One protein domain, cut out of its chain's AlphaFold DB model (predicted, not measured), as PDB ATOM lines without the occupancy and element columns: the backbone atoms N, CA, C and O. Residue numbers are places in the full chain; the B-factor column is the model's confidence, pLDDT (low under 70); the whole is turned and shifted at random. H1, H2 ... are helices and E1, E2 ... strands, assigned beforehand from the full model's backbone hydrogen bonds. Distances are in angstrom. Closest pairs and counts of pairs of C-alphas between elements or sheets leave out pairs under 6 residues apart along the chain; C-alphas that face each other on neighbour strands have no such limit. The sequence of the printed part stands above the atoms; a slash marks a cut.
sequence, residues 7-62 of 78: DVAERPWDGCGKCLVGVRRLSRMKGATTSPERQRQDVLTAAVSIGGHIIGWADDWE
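This is residues 7 to 62 of the 78 residues of an uncharacterized protein of Streptomyces sp. HPH0547 (UniProt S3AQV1). Two long parallel strands, E1 and E2, lie side by side as a narrow ribbon, and a single helix, H1, runs back over one face of it, nearer to E1 than to E2. A stretch with no named element, residues 7 to 18, lies at the end where the strands begin, and the link from E1 to H1 lies at the opposite end; the outline of the whole is a rod. The printed part has 56 residues, with two named strands and one named helix in the order E1, H1, E2; the sheet's order is E1, E2, and the class is mixed, helices and strands. It is only just compact, close to loose, with a radius of gyration of the C-alphas of 12.1 A, and it spans 36 by 17 by 15 A.

E1 holds residues 19 to 26 and measures 23.5 A from first to last C-alpha; it begins at C-alpha 19, at (-11.443, -37.211, 55.727). E2, the longest strand by residues, holds residues 53 to 61 and measures 22.4 A; it ends at C-alpha 61, at (-20.292, -46.534, 36.343). E2 bends by 60 degrees at residue 56. H1 holds residues 36 to 49 and measures 20.0 A, from C-alpha 36 at (-21.085, -51.691, 43.902).

E1 and E2 are parallel neighbours, with 20 degrees between their directions. C-alphas 25 and 60 face each other at 4.5 A, and C-alphas 19 and 53 face each other at 5.5 A. N 22 and O 56 are within hydrogen-bond range at 3.0 A, and so are N 58 and O 22 at 2.8 A. E1 and H1 have 6 pairs of C-alphas within 8 A, the closest being those of Gly 22 and Val 43, 6.7 A apart. H1 and E2 have 4 such pairs, the closest being those of Ala 47 and His 53, 5.5 A apart. E1, H1 and E2 form a strand-helix-strand unit, two parallel neighbour strands with a helix between them along the chain, and its crossover is right-handed. In H1 every O i to N i+4 pair is within hydrogen-bond range.

The C-alphas farthest apart are those of Gly 15 and Ala 32, at 36.5 A. The printed part, residues 7 to 62, has no cut. The link from H1 to E2 is tight, with 3 residues, and the link from E1 to H1 is short, with 9. The mean pLDDT of the printed part is 83.6; residue 7 and residues 29 to 34 are under 70.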
ATOM      1  N   ASP A   7     -22.651 -45.245  59.874       64.56
ATOM      2  CA  ASP A   7     -22.862 -43.815  60.126       64.56
ATOM      3  C   ASP A   7     -21.586 -43.137  60.659       64.56
ATOM      4  O   ASP A   7     -21.378 -41.939  60.484       64.56
ATOM      5  N   VAL A   8     -20.670 -43.900  61.270       71.00
ATOM      6  CA  VAL A   8     -19.329 -43.405  61.636       71.00
ATOM      7  C   VAL A   8     -18.387 -43.406  60.430       71.00
ATOM      8  O   VAL A   8     -17.502 -42.549  60.332       71.00
ATOM      9  N   ALA A   9     -18.562 -44.384  59.539       83.38
ATOM     10  CA  ALA A   9     -17.697 -44.619  58.391       83.38
ATOM     11  C   ALA A   9     -17.958 -43.658  57.222       83.38
ATOM     12  O   ALA A   9     -17.038 -43.403  56.444       83.38
ATOM     13  N   GLU A  10     -19.173 -43.121  57.101       91.12
ATOM     14  CA  GLU A  10     -19.544 -42.111  56.109       91.12
ATOM     15  C   GLU A  10     -20.213 -40.924  56.800       91.12
ATOM     16  O   GLU A  10     -21.290 -41.055  57.374       91.12
ATOM     17  N   ARG A  11     -19.566 -39.759  56.761       89.00
ATOM     18  CA  ARG A  11     -20.070 -38.547  57.413       89.00
ATOM     19  C   ARG A  11     -19.533 -37.289  56.733       89.00
ATOM     20  O   ARG A  11     -18.497 -37.368  56.072       89.00
ATOM     21  N   PRO A  12     -20.200 -36.129  56.886       90.56
ATOM     22  CA  PRO A  12     -19.715 -34.873  56.329       90.56
ATOM     23  C   PRO A  12     -18.307 -34.529  56.812       90.56
ATOM     24  O   PRO A  12     -17.885 -34.948  57.889       90.56
ATOM     25  N   TRP A  13     -17.603 -33.717  56.024       90.00
ATOM     26  CA  TRP A  13     -16.295 -33.202  56.408       90.00
ATOM     27  C   TRP A  13     -16.367 -32.493  57.766       90.00
ATOM     28  O   TRP A  13     -17.126 -31.541  57.942       90.00
ATOM     29  N   ASP A  14     -15.560 -32.967  58.712       89.50
ATOM     30  CA  ASP A  14     -15.498 -32.470  60.090       89.50
ATOM     31  C   ASP A  14     -14.092 -31.974  60.483       89.50
ATOM     32  O   ASP A  14     -13.873 -31.538  61.611       89.50
ATOM     33  N   GLY A  15     -13.122 -32.048  59.563       89.38
ATOM     34  CA  GLY A  15     -11.747 -31.620  59.805       89.38
ATOM     35  C   GLY A  15     -10.917 -32.556  60.694       89.38
ATOM     36  O   GLY A  15      -9.857 -32.142  61.156       89.38
ATOM     37  N   CYS A  16     -11.314 -33.818  60.910       87.75
ATOM     38  CA  CYS A  16     -10.591 -34.749  61.800       87.75
ATOM     39  C   CYS A  16      -9.173 -35.152  61.335       87.75
ATOM     40  O   CYS A  16      -8.505 -35.958  61.985       87.75
ATOM     41  N   GLY A  17      -8.716 -34.648  60.184       89.00
ATOM     42  CA  GLY A  17      -7.416 -34.964  59.587       89.00
ATOM     43  C   GLY A  17      -7.371 -36.290  58.818       89.00
ATOM     44  O   GLY A  17      -6.336 -36.619  58.245       89.00
ATOM     45  N   LYS A  18      -8.478 -37.045  58.774       92.00
ATOM     46  CA  LYS A  18      -8.611 -38.319  58.039       92.00
ATOM     47  C   LYS A  18      -9.935 -38.412  57.269       92.00
ATOM     48  O   LYS A  18     -10.595 -39.451  57.254       92.00
ATOM     49  N   CYS A  19     -10.315 -37.302  56.647       92.00
ATOM     50  CA  CYS A  19     -11.443 -37.211  55.727       92.00
ATOM     51  C   CYS A  19     -11.014 -37.722  54.344       92.00
ATOM     52  O   CYS A  19     -10.088 -37.171  53.750       92.00
ATOM     53  N   LEU A  20     -11.668 -38.762  53.833       92.75
ATOM     54  CA  LEU A  20     -11.294 -39.427  52.582       92.75
ATOM     55  C   LEU A  20     -12.433 -39.360  51.565       92.75
ATOM     56  O   LEU A  20     -13.606 -39.364  51.928       92.75
ATOM     57  N   VAL A  21     -12.092 -39.367  50.279       91.44
ATOM     58  CA  VAL A  21     -13.066 -39.549  49.194       91.44
ATOM     59  C   VAL A  21     -13.000 -40.999  48.730       91.44
ATOM     60  O   VAL A  21     -11.932 -41.488  48.361       91.44
ATOM     61  N   GLY A  22     -14.135 -41.697  48.763       90.88
ATOM     62  CA  GLY A  22     -14.235 -43.064  48.263       90.88
ATOM     63  C   GLY A  22     -14.351 -43.062  46.742       90.88
ATOM     64  O   GLY A  22     -15.239 -42.414  46.198       90.88
ATOM     65  N   VAL A  23     -13.483 -43.791  46.041       88.50
ATOM     66  CA  VAL A  23     -13.555 -43.940  44.578       88.50
ATOM     67  C   VAL A  23     -13.999 -45.357  44.248       88.50
ATOM     68  O   VAL A  23     -13.397 -46.321  44.724       88.50
ATOM     69  N   ARG A  24     -15.033 -45.501  43.418       87.12
ATOM     70  CA  ARG A  24     -15.480 -46.803  42.906       87.12
ATOM     71  C   ARG A  24     -15.645 -46.727  41.406       87.12
ATOM     72  O   ARG A  24     -16.141 -45.736  40.884       87.12
ATOM     73  N   ARG A  25     -15.249 -47.792  40.712       83.38
ATOM     74  CA  ARG A  25     -15.308 -47.839  39.254       83.38
ATOM     75  C   ARG A  25     -15.666 -49.231  38.768       83.38
ATOM     76  O   ARG A  25     -15.021 -50.212  39.133       83.38
ATOM     77  N   LEU A  26     -16.667 -49.313  37.900       78.25
ATOM     78  CA  LEU A  26     -17.090 -50.555  37.261       78.25
ATOM     79  C   LEU A  26     -17.210 -50.373  35.755       78.25
ATOM     80  O   LEU A  26     -17.912 -49.486  35.294       78.25
ATOM     81  N   SER A  27     -16.607 -51.282  34.982       72.69
ATOM     82  CA  SER A  27     -16.845 -51.370  33.528       72.69
ATOM     83  C   SER A  27     -18.248 -51.821  33.179       72.69
ATOM     84  O   SER A  27     -18.712 -51.518  32.091       72.69
ATOM     85  N   ARG A  28     -18.871 -52.626  34.042       70.75
ATOM     86  CA  ARG A  28     -20.212 -53.172  33.843       70.75
ATOM     87  C   ARG A  28     -20.881 -53.305  35.200       70.75
ATOM     88  O   ARG A  28     -20.370 -54.033  36.050       70.75
ATOM     89  N   MET A  29     -22.022 -52.657  35.399       63.84
ATOM     90  CA  MET A  29     -22.744 -52.704  36.677       63.84
ATOM     91  C   MET A  29     -23.351 -54.083  36.986       63.84
ATOM     92  O   MET A  29     -23.618 -54.394  38.141       63.84
ATOM     93  N   LYS A  30     -23.534 -54.946  35.977       59.62
ATOM     94  CA  LYS A  30     -24.211 -56.254  36.111       59.62
ATOM     95  C   LYS A  30     -23.298 -57.429  36.521       59.62
ATOM     96  O   LYS A  30     -23.714 -58.580  36.434       59.62
ATOM     97  N   GLY A  31     -22.050 -57.178  36.924       56.31
ATOM     98  CA  GLY A  31     -21.105 -58.232  37.319       56.31
ATOM     99  C   GLY A  31     -21.327 -58.732  38.753       56.31
ATOM    100  O   GLY A  31     -21.042 -58.012  39.704       56.31
ATOM    101  N   ALA A  32     -21.776 -59.982  38.915       53.75
ATOM    102  CA  ALA A  32     -22.136 -60.585  40.209       53.75
ATOM    103  C   ALA A  32     -20.980 -60.715  41.230       53.75
ATOM    104  O   ALA A  32     -21.227 -60.849  42.424       53.75
ATOM    105  N   THR A  33     -19.718 -60.673  40.794       55.81
ATOM    106  CA  THR A  33     -18.537 -60.882  41.656       55.81
ATOM    107  C   THR A  33     -17.950 -59.595  42.243       55.81
ATOM    108  O   THR A  33     -17.158 -59.660  43.178       55.81
ATOM    109  N   THR A  34     -18.335 -58.426  41.725       61.16
ATOM    110  CA  THR A  34     -17.766 -57.113  42.085       61.16
ATOM    111  C   THR A  34     -18.869 -56.069  42.236       61.16
ATOM    112  O   THR A  34     -18.788 -54.994  41.643       61.16
ATOM    113  N   SER A  35     -19.933 -56.392  42.974       73.88
ATOM    114  CA  SER A  35     -21.078 -55.487  43.094       73.88
ATOM    115  C   SER A  35     -20.670 -54.134  43.720       73.88
ATOM    116  O   SER A  35     -19.763 -54.093  44.567       73.88
ATOM    117  N   PRO A  36     -21.312 -53.019  43.322       79.31
ATOM    118  CA  PRO A  36     -21.085 -51.691  43.902       79.31
ATOM    119  C   PRO A  36     -21.128 -51.649  45.435       79.31
ATOM    120  O   PRO A  36     -20.389 -50.888  46.066       79.31
ATOM    121  N   GLU A  37     -21.999 -52.461  46.031       82.69
ATOM    122  CA  GLU A  37     -22.253 -52.527  47.470       82.69
ATOM    123  C   GLU A  37     -21.089 -53.193  48.196       82.69
ATOM    124  O   GLU A  37     -20.649 -52.701  49.234       82.69
ATOM    125  N   ARG A  38     -20.536 -54.271  47.624       83.31
ATOM    126  CA  ARG A  38     -19.367 -54.945  48.195       83.31
ATOM    127  C   ARG A  38     -18.143 -54.035  48.169       83.31
ATOM    128  O   ARG A  38     -17.492 -53.874  49.193       83.31
ATOM    129  N   GLN A  39     -17.908 -53.354  47.044       86.38
ATOM    130  CA  GLN A  39     -16.830 -52.362  46.943       86.38
ATOM    131  C   GLN A  39     -17.010 -51.220  47.949       86.38
ATOM    132  O   GLN A  39     -16.040 -50.776  48.557       86.38
ATOM    133  N   ARG A  40     -18.252 -50.766  48.165       88.44
ATOM    134  CA  ARG A  40     -18.551 -49.766  49.197       88.44
ATOM    135  C   ARG A  40     -18.139 -50.260  50.577       88.44
ATOM    136  O   ARG A  40     -17.457 -49.542  51.299       88.44
ATOM    137  N   GLN A  41     -18.543 -51.477  50.931       88.88
ATOM    138  CA  GLN A  41     -18.251 -52.055  52.238       88.88
ATOM    139  C   GLN A  41     -16.746 -52.217  52.470       88.88
ATOM    140  O   GLN A  41     -16.262 -51.913  53.563       88.88
ATOM    141  N   ASP A  42     -16.006 -52.651  51.451       89.12
ATOM    142  CA  ASP A  42     -14.555 -52.816  51.526       89.12
ATOM    143  C   ASP A  42     -13.859 -51.463  51.759       89.12
ATOM    144  O   ASP A  42     -13.030 -51.340  52.664       89.12
ATOM    145  N   VAL A  43     -14.260 -50.418  51.023       91.06
ATOM    146  CA  VAL A  43     -13.722 -49.054  51.185       91.06
ATOM    147  C   VAL A  43     -14.040 -48.482  52.568       91.06
ATOM    148  O   VAL A  43     -13.147 -47.944  53.222       91.06
ATOM    149  N   LEU A  44     -15.278 -48.629  53.049       92.00
ATOM    150  CA  LEU A  44     -15.665 -48.164  54.386       92.00
ATOM    151  C   LEU A  44     -14.872 -48.880  55.484       92.00
ATOM    152  O   LEU A  44     -14.381 -48.248  56.417       92.00
ATOM    153  N   THR A  45     -14.698 -50.195  55.352       91.06
ATOM    154  CA  THR A  45     -13.922 -50.995  56.308       91.06
ATOM    155  C   THR A  45     -12.457 -50.554  56.327       91.06
ATOM    156  O   THR A  45     -11.878 -50.395  57.402       91.06
ATOM    157  N   ALA A  46     -11.870 -50.289  55.156       90.81
ATOM    158  CA  ALA A  46     -10.508 -49.779  55.045       90.81
ATOM    159  C   ALA A  46     -10.361 -48.382  55.674       90.81
ATOM    160  O   ALA A  46      -9.442 -48.170  56.468       90.81
ATOM    161  N   ALA A  47     -11.282 -47.455  55.398       91.75
ATOM    162  CA  ALA A  47     -11.269 -46.111  55.980       91.75
ATOM    163  C   ALA A  47     -11.349 -46.155  57.514       91.75
ATOM    164  O   ALA A  47     -10.535 -45.535  58.204       91.75
ATOM    165  N   VAL A  48     -12.260 -46.964  58.059       91.44
ATOM    166  CA  VAL A  48     -12.405 -47.126  59.511       91.44
ATOM    167  C   VAL A  48     -11.175 -47.785  60.134       91.44
ATOM    168  O   VAL A  48     -10.767 -47.385  61.223       91.44
ATOM    169  N   SER A  49     -10.525 -48.730  59.445       90.38
ATOM    170  CA  SER A  49      -9.316 -49.394  59.961       90.38
ATOM    171  C   SER A  49      -8.153 -48.432  60.237       90.38
ATOM    172  O   SER A  49      -7.333 -48.700  61.113       90.38
ATOM    173  N   ILE A  50      -8.112 -47.283  59.552       90.31
ATOM    174  CA  ILE A  50      -7.111 -46.229  59.771       90.31
ATOM    175  C   ILE A  50      -7.630 -45.074  60.643       90.31
ATOM    176  O   ILE A  50      -6.923 -44.081  60.847       90.31
ATOM    177  N   GLY A  51      -8.849 -45.190  61.180       90.75
ATOM    178  CA  GLY A  51      -9.525 -44.149  61.958       90.75
ATOM    179  C   GLY A  51     -10.001 -42.960  61.121       90.75
ATOM    180  O   GLY A  51     -10.102 -41.853  61.647       90.75
ATOM    181  N   GLY A  52     -10.215 -43.163  59.820       92.25
ATOM    182  CA  GLY A  52     -10.787 -42.177  58.907       92.25
ATOM    183  C   GLY A  52     -12.267 -42.421  58.626       92.25
ATOM    184  O   GLY A  52     -12.870 -43.365  59.138       92.25
ATOM    185  N   HIS A  53     -12.841 -41.555  57.795       93.69
ATOM    186  CA  HIS A  53     -14.215 -41.670  57.304       93.69
ATOM    187  C   HIS A  53     -14.319 -41.138  55.871       93.69
ATOM    188  O   HIS A  53     -13.485 -40.345  55.422       93.69
ATOM    189  N   ILE A  54     -15.345 -41.584  55.156       94.69
ATOM    190  CA  ILE A  54     -15.652 -41.145  53.800       94.69
ATOM    191  C   ILE A  54     -16.546 -39.901  53.855       94.69
ATOM    192  O   ILE A  54     -17.579 -39.921  54.517       94.69
ATOM    193  N   ILE A  55     -16.151 -38.837  53.150       94.12
ATOM    194  CA  ILE A  55     -16.898 -37.564  53.069       94.12
ATOM    195  C   ILE A  55     -17.696 -37.401  51.772       94.12
ATOM    196  O   ILE A  55     -18.439 -36.436  51.608       94.12
ATOM    197  N   GLY A  56     -17.506 -38.314  50.825       91.50
ATOM    198  CA  GLY A  56     -18.139 -38.281  49.517       91.50
ATOM    199  C   GLY A  56     -17.618 -39.394  48.618       91.50
ATOM    200  O   GLY A  56     -16.584 -40.010  48.900       91.50
ATOM    201  N   TRP A  57     -18.342 -39.637  47.529       89.62
ATOM    202  CA  TRP A  57     -18.046 -40.705  46.583       89.62
ATOM    203  C   TRP A  57     -17.795 -40.160  45.182       89.62
ATOM    204  O   TRP A  57     -18.546 -39.323  44.685       89.62
ATOM    205  N   ALA A  58     -16.757 -40.683  44.539       87.12
ATOM    206  CA  ALA A  58     -16.520 -40.553  43.113       87.12
ATOM    207  C   ALA A  58     -16.825 -41.904  42.452       87.12
ATOM    208  O   ALA A  58     -16.002 -42.822  42.479       87.12
ATOM    209  N   ASP A  59     -18.040 -42.031  41.922       84.19
ATOM    210  CA  ASP A  59     -18.529 -43.263  41.311       84.19
ATOM    211  C   ASP A  59     -18.462 -43.192  39.773       84.19
ATOM    212  O   ASP A  59     -19.142 -42.381  39.144       84.19
ATOM    213  N   ASP A  60     -17.684 -44.098  39.181       81.94
ATOM    214  CA  ASP A  60     -17.512 -44.280  37.740       81.94
ATOM    215  C   ASP A  60     -18.241 -45.554  37.275       81.94
ATOM    216  O   ASP A  60     -17.691 -46.666  37.287       81.94
ATOM    217  N   TRP A  61     -19.498 -45.416  36.861       81.25
ATOM    218  CA  TRP A  61     -20.292 -46.534  36.343       81.25
ATOM    219  C   TRP A  61     -20.162 -46.659  34.826       81.25
ATOM    220  O   TRP A  61     -20.222 -45.665  34.114       81.25
ATOM    221  N   GLU A  62     -20.010 -47.888  34.330       76.88
ATOM    222  CA  GLU A  62     -19.833 -48.197  32.900       76.88
ATOM    223  C   GLU A  62     -18.573 -47.554  32.272       76.88
ATOM    224  O   GLU A  62     -18.453 -47.435  31.054       76.88
TER     225      GLU A  62